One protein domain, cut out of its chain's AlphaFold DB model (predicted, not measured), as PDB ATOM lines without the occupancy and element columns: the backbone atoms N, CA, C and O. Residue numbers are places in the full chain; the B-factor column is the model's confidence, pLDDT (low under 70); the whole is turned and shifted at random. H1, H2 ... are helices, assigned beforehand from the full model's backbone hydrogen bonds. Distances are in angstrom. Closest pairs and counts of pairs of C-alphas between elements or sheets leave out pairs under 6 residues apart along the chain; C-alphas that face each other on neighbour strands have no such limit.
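Overview. This is residues 32 to 119 of the 239 residues of the protein "uncharacterized protein LOC115876806" of Sitophilus oryzae (UniProt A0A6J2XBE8). Look for three helices folded back and forth, H1, H2 and H3, their lines nearly along one axis and their centres at the corners of a triangle, with the short H4 set slantwise beside H1. A long winding link from H3 to H4 runs along the open side between these two, and its loop round Gly 104 makes one end of the longest axis. The printed part has 88 residues with four named helices in the order H1, H2, H3, H4 and no named strand, an all helix domain. It is compact, with a radius of gyration of the C-alphas of 11.9 A, yet elongated, spanning 37 by 21 by 20 A.

Arrangement. Begin at H1, residues 32 to 48, the longest helix. H2, residues 52 to 63, touches it as a helical hairpin, opposite ways at a shallow tilt of 22 degrees; the closest C-alphas, of Ser 43 and Arg 56, are 5.1 A apart. H3, residues 72 to 82, touches H2 in a second helical hairpin, opposite ways at a shallow 11 degrees, closest at the C-alphas of Ala 62 and Leu 74, 5.2 A. H1 and H3 are close but not clearly touching. H4, residues 111 to 119, only just touches H1, with 3 pairs of C-alphas within 8 A and residues 38 to 45 of H1 alone; the tilt is a steep 44 degrees, the same way, and the closest C-alphas, of Ala 45 and Ile 117, are 7.3 A apart. H4 is apart from H2 and H3. The helix packing is only just mostly aligned, 2 of 3 touching pairs being at a shallow tilt. In H2, H3 and H4 every O i to N i+4 pair is within hydrogen-bond range; in H1, 12 of 13 are.

Along the chain. Find C-alpha 32 at (-18.590, 16.996, -22.742); from there H1 runs 25.2 A to C-alpha 48. H2 spans 16.1 A, H3 15.2 A and H4 12.4 A, ending at C-alpha 119, (4.384, 14.952, -17.242).

Size, cuts and confidence. The C-alphas of Asp 50 and Gly 104 are farthest apart, 37.0 A. The printed part has no cut. The link H1 to H2 is tight, H2 to H3 short, and H3 to H4, residues 83 to 110, long. Mean pLDDT of the printed part is 83.0; residues 32 to 34, 67 and 97 to 106 are under 70.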
ATOM      1  N   GLU A  32     -19.011  16.610 -21.388       68.12
ATOM      2  CA  GLU A  32     -18.590  16.996 -22.742       68.12
ATOM      3  C   GLU A  32     -17.311  17.849 -22.758       68.12
ATOM      4  O   GLU A  32     -16.397  17.593 -23.543       68.12
ATOM      5  N   GLU A  33     -17.194  18.818 -21.846       66.44
ATOM      6  CA  GLU A  33     -16.006  19.671 -21.738       66.44
ATOM      7  C   GLU A  33     -14.759  18.847 -21.371       66.44
ATOM      8  O   GLU A  33     -13.704  18.991 -21.992       66.44
ATOM      9  N   ASN A  34     -14.897  17.911 -20.424       69.00
ATOM     10  CA  ASN A  34     -13.813  17.005 -20.032       69.00
ATOM     11  C   ASN A  34     -13.417  16.065 -21.183       69.00
ATOM     12  O   ASN A  34     -12.231  15.790 -21.371       69.00
ATOM     13  N   THR A  35     -14.392  15.609 -21.974       74.56
ATOM     14  CA  THR A  35     -14.179  14.768 -23.158       74.56
ATOM     15  C   THR A  35     -13.407  15.506 -24.256       74.56
ATOM     16  O   THR A  35     -12.491  14.943 -24.858       74.56
ATOM     17  N   LEU A  36     -13.710  16.784 -24.499       76.38
ATOM     18  CA  LEU A  36     -12.961  17.607 -25.457       76.38
ATOM     19  C   LEU A  36     -11.514  17.829 -25.013       76.38
ATOM     20  O   LEU A  36     -10.590  17.736 -25.819       76.38
ATOM     21  N   GLN A  37     -11.298  18.094 -23.728       77.50
ATOM     22  CA  GLN A  37      -9.958  18.312 -23.186       77.50
ATOM     23  C   GLN A  37      -9.115  17.032 -23.193       77.50
ATOM     24  O   GLN A  37      -7.925  17.091 -23.497       77.50
ATOM     25  N   LEU A  38      -9.738  15.886 -22.904       84.06
ATOM     26  CA  LEU A  38      -9.139  14.562 -23.055       84.06
ATOM     27  C   LEU A  38      -8.706  14.317 -24.507       84.06
ATOM     28  O   LEU A  38      -7.542  14.012 -24.758       84.06
ATOM     29  N   SER A  39      -9.619  14.527 -25.459       85.75
ATOM     30  CA  SER A  39      -9.350  14.335 -26.886       85.75
ATOM     31  C   SER A  39      -8.228  15.238 -27.405       85.75
ATOM     32  O   SER A  39      -7.380  14.775 -28.168       85.75
ATOM     33  N   ASN A  40      -8.182  16.498 -26.967       86.12
ATOM     34  CA  ASN A  40      -7.132  17.444 -27.339       86.12
ATOM     35  C   ASN A  40      -5.750  16.993 -26.846       86.12
ATOM     36  O   ASN A  40      -4.794  16.980 -27.622       86.12
ATOM     37  N   LEU A  41      -5.648  16.566 -25.583       88.25
ATOM     38  CA  LEU A  41      -4.392  16.064 -25.028       88.25
ATOM     39  C   LEU A  41      -3.921  14.790 -25.737       88.25
ATOM     40  O   LEU A  41      -2.751  14.690 -26.090       88.25
ATOM     41  N   LEU A  42      -4.825  13.834 -25.965       91.12
ATOM     42  CA  LEU A  42      -4.495  12.590 -26.665       91.12
ATOM     43  C   LEU A  42      -4.105  12.856 -28.120       91.12
ATOM     44  O   LEU A  42      -3.161  12.260 -28.619       91.12
ATOM     45  N   SER A  43      -4.759  13.812 -28.784       90.75
ATOM     46  CA  SER A  43      -4.396  14.215 -30.147       90.75
ATOM     47  C   SER A  43      -3.003  14.835 -30.231       90.75
ATOM     48  O   SER A  43      -2.321  14.657 -31.245       90.75
ATOM     49  N   TYR A  44      -2.592  15.552 -29.179       90.25
ATOM     50  CA  TYR A  44      -1.234  16.063 -29.038       90.25
ATOM     51  C   TYR A  44      -0.232  14.932 -28.771       90.25
ATOM     52  O   TYR A  44       0.766  14.849 -29.471       90.25
ATOM     53  N   ALA A  45      -0.521  14.000 -27.857       91.00
ATOM     54  CA  ALA A  45       0.334  12.825 -27.648       91.00
ATOM     55  C   ALA A  45       0.506  12.012 -28.950       91.00
ATOM     56  O   ALA A  45       1.621  11.669 -29.331       91.00
ATOM     57  N   CYS A  46      -0.576  11.827 -29.711       93.38
ATOM     58  CA  CYS A  46      -0.554  11.196 -31.029       93.38
ATOM     59  C   CYS A  46       0.226  11.974 -32.098       93.38
ATOM     60  O   CYS A  46       0.435  11.435 -33.175       93.38
ATOM     61  N   SER A  47       0.624  13.235 -31.891       90.56
ATOM     62  CA  SER A  47       1.524  13.901 -32.847       90.56
ATOM     63  C   SER A  47       2.969  13.413 -32.735       90.56
ATOM     64  O   SER A  47       3.792  13.796 -33.556       90.56
ATOM     65  N   GLN A  48       3.271  12.626 -31.702       85.44
ATOM     66  CA  GLN A  48       4.603  12.129 -31.365       85.44
ATOM     67  C   GLN A  48       4.743  10.619 -31.618       85.44
ATOM     68  O   GLN A  48       5.714  10.016 -31.174       85.44
ATOM     69  N   VAL A  49       3.758  10.002 -32.277       88.94
ATOM     70  CA  VAL A  49       3.754   8.575 -32.635       88.94
ATOM     71  C   VAL A  49       3.798   8.433 -34.158       88.94
ATOM     72  O   VAL A  49       3.447   9.377 -34.868       88.94
ATOM     73  N   ASP A  50       4.185   7.268 -34.675       87.00
ATOM     74  CA  ASP A  50       4.323   7.065 -36.125       87.00
ATOM     75  C   ASP A  50       2.968   7.103 -36.857       87.00
ATOM     76  O   ASP A  50       2.783   7.841 -37.826       87.00
ATOM     77  N   ASP A  51       1.967   6.369 -36.359       91.25
ATOM     78  CA  ASP A  51       0.619   6.327 -36.945       91.25
ATOM     79  C   ASP A  51      -0.312   7.394 -36.342       91.25
ATOM     80  O   ASP A  51      -1.323   7.113 -35.685       91.25
ATOM     81  N   GLN A  52       0.044   8.662 -36.563       93.12
ATOM     82  CA  GLN A  52      -0.658   9.815 -35.989       93.12
ATOM     83  C   GLN A  52      -2.151   9.840 -36.336       93.12
ATOM     84  O   GLN A  52      -2.988  10.204 -35.507       93.12
ATOM     85  N   THR A  53      -2.497   9.474 -37.573       92.75
ATOM     86  CA  THR A  53      -3.866   9.569 -38.093       92.75
ATOM     87  C   THR A  53      -4.779   8.556 -37.417       92.75
ATOM     88  O   THR A  53      -5.844   8.939 -36.918       92.75
ATOM     89  N   ASN A  54      -4.371   7.284 -37.357       93.75
ATOM     90  CA  ASN A  54      -5.193   6.272 -36.703       93.75
ATOM     91  C   ASN A  54      -5.182   6.452 -35.181       93.75
ATOM     92  O   ASN A  54      -6.246   6.331 -34.576       93.75
ATOM     93  N   CYS A  55      -4.053   6.857 -34.583       94.25
ATOM     94  CA  CYS A  55      -3.976   7.203 -33.159       94.25
ATOM     95  C   CYS A  55      -5.016   8.269 -32.792       94.25
ATOM     96  O   CYS A  55      -5.859   8.055 -31.918       94.25
ATOM     97  N   ARG A  56      -5.038   9.396 -33.520       94.25
ATOM     98  CA  ARG A  56      -5.998  10.488 -33.280       94.25
ATOM     99  C   ARG A  56      -7.442  10.034 -33.439       94.25
ATOM    100  O   ARG A  56      -8.275  10.369 -32.598       94.25
ATOM    101  N   ARG A  57      -7.748   9.290 -34.507       93.62
ATOM    102  CA  ARG A  57      -9.108   8.803 -34.778       93.62
ATOM    103  C   ARG A  57      -9.594   7.857 -33.679       93.62
ATOM    104  O   ARG A  57     -10.688   8.050 -33.160       93.62
ATOM    105  N   ASN A  58      -8.770   6.889 -33.297       94.25
ATOM    106  CA  ASN A  58      -9.138   5.860 -32.333       94.25
ATOM    107  C   ASN A  58      -9.276   6.444 -30.918       94.25
ATOM    108  O   ASN A  58     -10.253   6.175 -30.224       94.25
ATOM    109  N   PHE A  59      -8.380   7.348 -30.503       93.56
ATOM    110  CA  PHE A  59      -8.544   8.047 -29.225       93.56
ATOM    111  C   PHE A  59      -9.726   9.021 -29.208       93.56
ATOM    112  O   PHE A  59     -10.343   9.205 -28.155       93.56
ATOM    113  N   LEU A  60     -10.073   9.637 -30.342       91.31
ATOM    114  CA  LEU A  60     -11.283  10.451 -30.460       91.31
ATOM    115  C   LEU A  60     -12.542   9.597 -30.257       91.31
ATOM    116  O   LEU A  60     -13.431  10.005 -29.507       91.31
ATOM    117  N   GLU A  61     -12.590   8.416 -30.876       90.75
ATOM    118  CA  GLU A  61     -13.665   7.437 -30.698       90.75
ATOM    119  C   GLU A  61     -13.755   6.966 -29.241       90.75
ATOM    120  O   GLU A  61     -14.815   7.067 -28.623       90.75
ATOM    121  N   ALA A  62     -12.629   6.566 -28.643       90.12
ATOM    122  CA  ALA A  62     -12.577   6.147 -27.244       90.12
ATOM    123  C   ALA A  62     -13.016   7.253 -26.276       90.12
ATOM    124  O   ALA A  62     -13.660   6.967 -25.271       90.12
ATOM    125  N   SER A  63     -12.694   8.517 -26.571       87.69
ATOM    126  CA  SER A  63     -13.072   9.660 -25.731       87.69
ATOM    127  C   SER A  63     -14.568   9.980 -25.808       87.69
ATOM    128  O   SER A  63     -15.128  10.487 -24.840       87.69
ATOM    129  N   ARG A  64     -15.221   9.697 -26.944       85.06
ATOM    130  CA  ARG A  64     -16.629  10.033 -27.230       85.06
ATOM    131  C   ARG A  64     -17.509   8.790 -27.390       85.06
ATOM    132  O   ARG A  64     -18.427   8.786 -28.205       85.06
ATOM    133  N   ALA A  65     -17.224   7.748 -26.618       81.81
ATOM    134  CA  ALA A  65     -18.014   6.526 -26.611       81.81
ATOM    135  C   ALA A  65     -19.408   6.763 -25.977       81.81
ATOM    136  O   ALA A  65     -19.941   7.876 -25.985       81.81
ATOM    137  N   THR A  66     -20.045   5.707 -25.464       73.12
ATOM    138  CA  THR A  66     -21.446   5.672 -25.010       73.12
ATOM    139  C   THR A  66     -21.895   6.945 -24.274       73.12
ATOM    140  O   THR A  66     -21.504   7.198 -23.138       73.12
ATOM    141  N   GLY A  67     -22.741   7.753 -24.923       69.62
ATOM    142  CA  GLY A  67     -23.308   8.971 -24.331       69.62
ATOM    143  C   GLY A  67     -22.318  10.130 -24.146       69.62
ATOM    144  O   GLY A  67     -22.439  10.860 -23.163       69.62
ATOM    145  N   ASN A  68     -21.351  10.304 -25.061       71.88
ATOM    146  CA  ASN A  68     -20.272  11.309 -24.988       71.88
ATOM    147  C   ASN A  68     -19.342  11.138 -23.775       71.88
ATOM    148  O   ASN A  68     -18.693  12.093 -23.332       71.88
ATOM    149  N   GLN A  69     -19.266   9.915 -23.245       77.12
ATOM    150  CA  GLN A  69     -18.368   9.566 -22.156       77.12
ATOM    151  C   GLN A  69     -17.184   8.730 -22.657       77.12
ATOM    152  O   GLN A  69     -17.356   7.907 -23.559       77.12
ATOM    153  N   PRO A  70     -15.994   8.891 -22.056       82.56
ATOM    154  CA  PRO A  70     -14.843   8.082 -22.423       82.56
ATOM    155  C   PRO A  70     -15.016   6.603 -22.048       82.56
ATOM    156  O   PRO A  70     -15.382   6.281 -20.916       82.56
ATOM    157  N   SER A  71     -14.691   5.701 -22.974       86.88
ATOM    158  CA  SER A  71     -14.609   4.258 -22.730       86.88
ATOM    159  C   SER A  71     -13.232   3.900 -22.180       86.88
ATOM    160  O   SER A  71     -12.235   3.997 -22.893       86.88
ATOM    161  N   LEU A  72     -13.166   3.469 -20.916       86.69
ATOM    162  CA  LEU A  72     -11.898   3.097 -20.277       86.69
ATOM    163  C   LEU A  72     -11.223   1.909 -20.970       86.69
ATOM    164  O   LEU A  72     -10.017   1.943 -21.196       86.69
ATOM    165  N   THR A  73     -12.012   0.927 -21.407       88.19
ATOM    166  CA  THR A  73     -11.522  -0.246 -22.136       88.19
ATOM    167  C   THR A  73     -10.875   0.140 -23.465       88.19
ATOM    168  O   THR A  73      -9.779  -0.322 -23.769       88.19
ATOM    169  N   LEU A  74     -11.516   1.021 -24.245       90.75
ATOM    170  CA  LEU A  74     -10.941   1.488 -25.512       90.75
ATOM    171  C   LEU A  74      -9.728   2.393 -25.280       90.75
ATOM    172  O   LEU A  74      -8.741   2.277 -25.996       90.75
ATOM    173  N   LEU A  75      -9.776   3.261 -24.264       90.56
ATOM    174  CA  LEU A  75      -8.627   4.087 -23.890       90.56
ATOM    175  C   LEU A  75      -7.412   3.229 -23.517       90.56
ATOM    176  O   LEU A  75      -6.308   3.581 -23.918       90.56
ATOM    177  N   SER A  76      -7.615   2.122 -22.795       91.12
ATOM    178  CA  SER A  76      -6.541   1.189 -22.430       91.12
ATOM    179  C   SER A  76      -5.995   0.459 -23.642       91.12
ATOM    180  O   SER A  76      -4.791   0.470 -23.873       91.12
ATOM    181  N   LEU A  77      -6.878  -0.097 -24.471       92.62
ATOM    182  CA  LEU A  77      -6.473  -0.779 -25.694       92.62
ATOM    183  C   LEU A  77      -5.627   0.132 -26.596       92.62
ATOM    184  O   LEU A  77      -4.578  -0.269 -27.090       92.62
ATOM    185  N   TYR A  78      -6.073   1.370 -26.815       93.25
ATOM    186  CA  TYR A  78      -5.355   2.301 -27.680       93.25
ATOM    187  C   TYR A  78      -4.093   2.870 -27.032       93.25
ATOM    188  O   TYR A  78      -3.150   3.156 -27.766       93.25
ATOM    189  N   SER A  79      -4.025   2.999 -25.698       92.88
ATOM    190  CA  SER A  79      -2.753   3.323 -25.043       92.88
ATOM    191  C   SER A  79      -1.725   2.222 -25.255       92.88
ATOM    192  O   SER A  79      -0.594   2.533 -25.598       92.88
ATOM    193  N   ASP A  80      -2.124   0.955 -25.149       92.38
ATOM    194  CA  ASP A  80      -1.200  -0.169 -25.320       92.38
ATOM    195  C   ASP A  80      -0.713  -0.285 -26.773       92.38
ATOM    196  O   ASP A  80       0.449  -0.589 -27.015       92.38
ATOM    197  N   ILE A  81      -1.577   0.008 -27.752       93.25
ATOM    198  CA  ILE A  81      -1.225  -0.049 -29.180       93.25
ATOM    199  C   ILE A  81      -0.336   1.126 -29.599       93.25
ATOM    200  O   ILE A  81       0.661   0.922 -30.284       93.25
ATOM    201  N   TYR A  82      -0.720   2.361 -29.262       94.81
ATOM    202  CA  TYR A  82      -0.087   3.556 -29.835       94.81
ATOM    203  C   TYR A  82       1.031   4.146 -28.985       94.81
ATOM    204  O   TYR A  82       1.816   4.933 -29.509       94.81
ATOM    205  N   PHE A  83       1.094   3.826 -27.691       93.75
ATOM    206  CA  PHE A  83       2.181   4.298 -26.833       93.75
ATOM    207  C   PHE A  83       3.323   3.293 -26.688       93.75
ATOM    208  O   PHE A  83       4.358   3.679 -26.142       93.75
ATOM    209  N   ALA A  84       3.177   2.071 -27.207       91.44
ATOM    210  CA  ALA A  84       4.265   1.100 -27.298       91.44
ATOM    211  C   ALA A  84       5.487   1.698 -28.011       91.44
ATOM    212  O   ALA A  84       5.338   2.410 -29.003       91.44
ATOM    213  N   ASP A  85       6.682   1.430 -27.475       88.94
ATOM    214  CA  ASP A  85       7.967   1.925 -27.988       88.94
ATOM    215  C   ASP A  85       8.083   3.463 -28.065       88.94
ATOM    216  O   ASP A  85       8.976   4.015 -28.714       88.94
ATOM    217  N   THR A  86       7.200   4.192 -27.375       91.06
ATOM    218  CA  THR A  86       7.252   5.655 -27.277       91.06
ATOM    219  C   THR A  86       7.583   6.098 -25.859       91.06
ATOM    220  O   THR A  86       7.493   5.342 -24.896       91.06
ATOM    221  N   ARG A  87       7.864   7.394 -25.681       90.12
ATOM    222  CA  ARG A  87       8.008   7.986 -24.340       90.12
ATOM    223  C   ARG A  87       6.769   7.808 -23.455       90.12
ATOM    224  O   ARG A  87       6.903   7.919 -22.244       90.12
ATOM    225  N   TYR A  88       5.597   7.552 -24.043       92.75
ATOM    226  CA  TYR A  88       4.327   7.372 -23.339       92.75
ATOM    227  C   TYR A  88       4.054   5.937 -22.888       92.75
ATOM    228  O   TYR A  88       3.015   5.714 -22.266       92.75
ATOM    229  N   GLU A  89       4.946   4.980 -23.165       92.75
ATOM    230  CA  GLU A  89       4.750   3.563 -22.828       92.75
ATOM    231  C   GLU A  89       4.454   3.363 -21.335       92.75
ATOM    232  O   GLU A  89       3.516   2.662 -20.972       92.75
ATOM    233  N   GLU A  90       5.154   4.080 -20.450       90.19
ATOM    234  CA  GLU A  90       4.921   4.011 -18.998       90.19
ATOM    235  C   GLU A  90       3.544   4.539 -18.553       90.19
ATOM    236  O   GLU A  90       3.110   4.307 -17.420       90.19
ATOM    237  N   CYS A  91       2.849   5.269 -19.427       89.88
ATOM    238  CA  CYS A  91       1.489   5.717 -19.167       89.88
ATOM    239  C   CYS A  91       0.443   4.673 -19.554       89.88
ATOM    240  O   CYS A  91      -0.680   4.739 -19.036       89.88
ATOM    241  N   ALA A  92       0.792   3.737 -20.442       84.88
ATOM    242  CA  ALA A  92      -0.055   2.608 -20.785       84.88
ATOM    243  C   ALA A  92      -0.324   1.774 -19.516       84.88
ATOM    244  O   ALA A  92       0.541   1.599 -18.657       84.88
ATOM    245  N   GLY A  93      -1.578   1.368 -19.304       81.06
ATOM    246  CA  GLY A  93      -1.998   0.661 -18.085       81.06
ATOM    247  C   GLY A  93      -2.311   1.533 -16.855       81.06
ATOM    248  O   GLY A  93      -2.744   1.014 -15.826       81.06
ATOM    249  N   LEU A  94      -2.189   2.866 -16.925       84.62
ATOM    250  CA  LEU A  94      -2.621   3.775 -15.844       84.62
ATOM    251  C   LEU A  94      -4.127   4.104 -15.886       84.62
ATOM    252  O   LEU A  94      -4.542   5.223 -15.549       84.62
ATOM    253  N   ILE A  95      -4.951   3.138 -16.288       84.56
ATOM    254  CA  ILE A  95      -6.407   3.259 -16.377       84.56
ATOM    255  C   ILE A  95      -7.063   2.323 -15.358       84.56
ATOM    256  O   ILE A  95      -6.769   1.136 -15.295       84.56
ATOM    257  N   ASN A  96      -7.957   2.878 -14.540       76.00
ATOM    258  CA  ASN A  96      -8.686   2.146 -13.506       76.00
ATOM    259  C   ASN A  96     -10.143   1.890 -13.928       76.00
ATOM    260  O   ASN A  96     -11.021   2.728 -13.680       76.00
ATOM    261  N   ASP A  97     -10.414   0.701 -14.467       65.50
ATOM    262  CA  ASP A  97     -11.747   0.288 -14.940       65.50
ATOM    263  C   ASP A  97     -12.801   0.173 -13.827       65.50
ATOM    264  O   ASP A  97     -13.996   0.342 -14.067       65.50
ATOM    265  N   ALA A  98     -12.368   0.006 -12.573       59.69
ATOM    266  CA  ALA A  98     -13.239  -0.099 -11.397       59.69
ATOM    267  C   ALA A  98     -14.112   1.150 -11.128       59.69
ATOM    268  O   ALA A  98     -15.001   1.110 -10.282       59.69
ATOM    269  N   THR A  99     -13.861   2.264 -11.826       60.16
ATOM    270  CA  THR A  99     -14.621   3.521 -11.690       60.16
ATOM    271  C   THR A  99     -15.737   3.697 -12.729       60.16
ATOM    272  O   THR A  99     -16.483   4.670 -12.644       60.16
ATOM    273  N   ALA A 100     -15.898   2.765 -13.679       56.06
ATOM    274  CA  ALA A 100     -16.910   2.843 -14.743       56.06
ATOM    275  C   ALA A 100     -18.358   2.571 -14.280       56.06
ATOM    276  O   ALA A 100     -19.300   2.779 -15.038       56.06
ATOM    277  N   THR A 101     -18.561   2.094 -13.050       49.78
ATOM    278  CA  THR A 101     -19.839   1.522 -12.586       49.78
ATOM    279  C   THR A 101     -20.806   2.505 -11.921       49.78
ATOM    280  O   THR A 101     -21.898   2.096 -11.528       49.78
ATOM    281  N   GLN A 102     -20.472   3.794 -11.799       54.72
ATOM    282  CA  GLN A 102     -21.371   4.765 -11.161       54.72
ATOM    283  C   GLN A 102     -22.277   5.455 -12.185       54.72
ATOM    284  O   GLN A 102     -21.897   6.415 -12.857       54.72
ATOM    285  N   THR A 103     -23.516   4.970 -12.281       52.34
ATOM    286  CA  THR A 103     -24.574   5.566 -13.101       52.34
ATOM    287  C   THR A 103     -24.811   7.030 -12.710       52.34
ATOM    288  O   THR A 103     -25.156   7.355 -11.577       52.34
ATOM    289  N   GLY A 104     -24.621   7.945 -13.669       57.81
ATOM    290  CA  GLY A 104     -24.858   9.385 -13.493       57.81
ATOM    291  C   GLY A 104     -23.633  10.238 -13.136       57.81
ATOM    292  O   GLY A 104     -23.788  11.453 -13.003       57.81
ATOM    293  N   GLN A 105     -22.435   9.651 -13.023       64.88
ATOM    294  CA  GLN A 105     -21.171  10.387 -12.868       64.88
ATOM    295  C   GLN A 105     -20.327  10.319 -14.150       64.88
ATOM    296  O   GLN A 105     -20.433   9.364 -14.917       64.88
ATOM    297  N   CYS A 106     -19.507  11.344 -14.414       69.25
ATOM    298  CA  CYS A 106     -18.531  11.265 -15.503       69.25
ATOM    299  C   CYS A 106     -17.452  10.236 -15.139       69.25
ATOM    300  O   CYS A 106     -16.971  10.220 -14.007       69.25
ATOM    301  N   VAL A 107     -17.041   9.418 -16.106       71.88
ATOM    302  CA  VAL A 107     -15.957   8.444 -15.947       71.88
ATOM    303  C   VAL A 107     -14.648   9.155 -15.564       71.88
ATOM    304  O   VAL A 107     -14.268  10.133 -16.201       71.88
ATOM    305  N   THR A 108     -13.937   8.665 -14.541       72.19
ATOM    306  CA  THR A 108     -12.645   9.230 -14.083       72.19
ATOM    307  C   THR A 108     -11.519   8.192 -13.998       72.19
ATOM    308  O   THR A 108     -10.482   8.438 -13.382       72.19
ATOM    309  N   GLY A 109     -11.677   7.012 -14.593       77.12
ATOM    310  CA  GLY A 109     -10.656   5.956 -14.532       77.12
ATOM    311  C   GLY A 109      -9.347   6.300 -15.244       77.12
ATOM    312  O   GLY A 109      -8.317   5.715 -14.940       77.12
ATOM    313  N   TYR A 110      -9.358   7.295 -16.133       82.31
ATOM    314  CA  TYR A 110      -8.231   7.678 -16.992       82.31
ATOM    315  C   TYR A 110      -7.350   8.805 -16.418       82.31
ATOM    316  O   TYR A 110      -6.449   9.317 -17.075       82.31
ATOM    317  N   CYS A 111      -7.585   9.271 -15.191       80.69
ATOM    318  CA  CYS A 111      -6.917  10.485 -14.700       80.69
ATOM    319  C   CYS A 111      -5.424  10.299 -14.425       80.69
ATOM    320  O   CYS A 111      -4.663  11.267 -14.493       80.69
ATOM    321  N   ARG A 112      -5.002   9.075 -14.091       82.00
ATOM    322  CA  ARG A 112      -3.583   8.749 -13.905       82.00
ATOM    323  C   ARG A 112      -2.854   8.761 -15.247       82.00
ATOM    324  O   ARG A 112      -1.836   9.440 -15.330       82.00
ATOM    325  N   LEU A 113      -3.441   8.157 -16.285       86.31
ATOM    326  CA  LEU A 113      -2.990   8.279 -17.676       86.31
ATOM    327  C   LEU A 113      -2.759   9.749 -18.062       86.31
ATOM    328  O   LEU A 113      -1.668  10.128 -18.468       86.31
ATOM    329  N   ILE A 114      -3.751  10.617 -17.850       85.12
ATOM    330  CA  ILE A 114      -3.657  12.034 -18.239       85.12
ATOM    331  C   ILE A 114      -2.578  12.803 -17.482       85.12
ATOM    332  O   ILE A 114      -1.901  13.655 -18.057       85.12
ATOM    333  N   ARG A 115      -2.400  12.523 -16.188       83.12
ATOM    334  CA  ARG A 115      -1.306  13.122 -15.412       83.12
ATOM    335  C   ARG A 115       0.057  12.656 -15.918       83.12
ATOM    336  O   ARG A 115       0.961  13.480 -15.983       83.12
ATOM    337  N   CYS A 116       0.174  11.384 -16.285       85.62
ATOM    338  CA  CYS A 116       1.390  10.812 -16.849       85.62
ATOM    339  C   CYS A 116       1.737  11.452 -18.204       85.62
ATOM    340  O   CYS A 116       2.815  12.020 -18.343       85.62
ATOM    341  N   ILE A 117       0.783  11.522 -19.140       89.06
ATOM    342  CA  ILE A 117       0.988  12.165 -20.453       89.06
ATOM    343  C   ILE A 117       1.433  13.624 -20.291       89.06
ATOM    344  O   ILE A 117       2.396  14.056 -20.915       89.06
ATOM    345  N   ARG A 118       0.779  14.395 -19.411       85.62
ATOM    346  CA  ARG A 118       1.162  15.797 -19.160       85.62
ATOM    347  C   ARG A 118       2.571  15.938 -18.590       85.62
ATOM    348  O   ARG A 118       3.223  16.938 -18.871       85.62
ATOM    349  N   ARG A 119       3.021  14.975 -17.780       84.25
ATOM    350  CA  ARG A 119       4.384  14.952 -17.242       84.25
ATOM    351  C   ARG A 119       5.395  14.735 -18.363       84.25
ATOM    352  O   ARG A 119       6.301  15.543 -18.503       84.25
TER     353      ARG A 119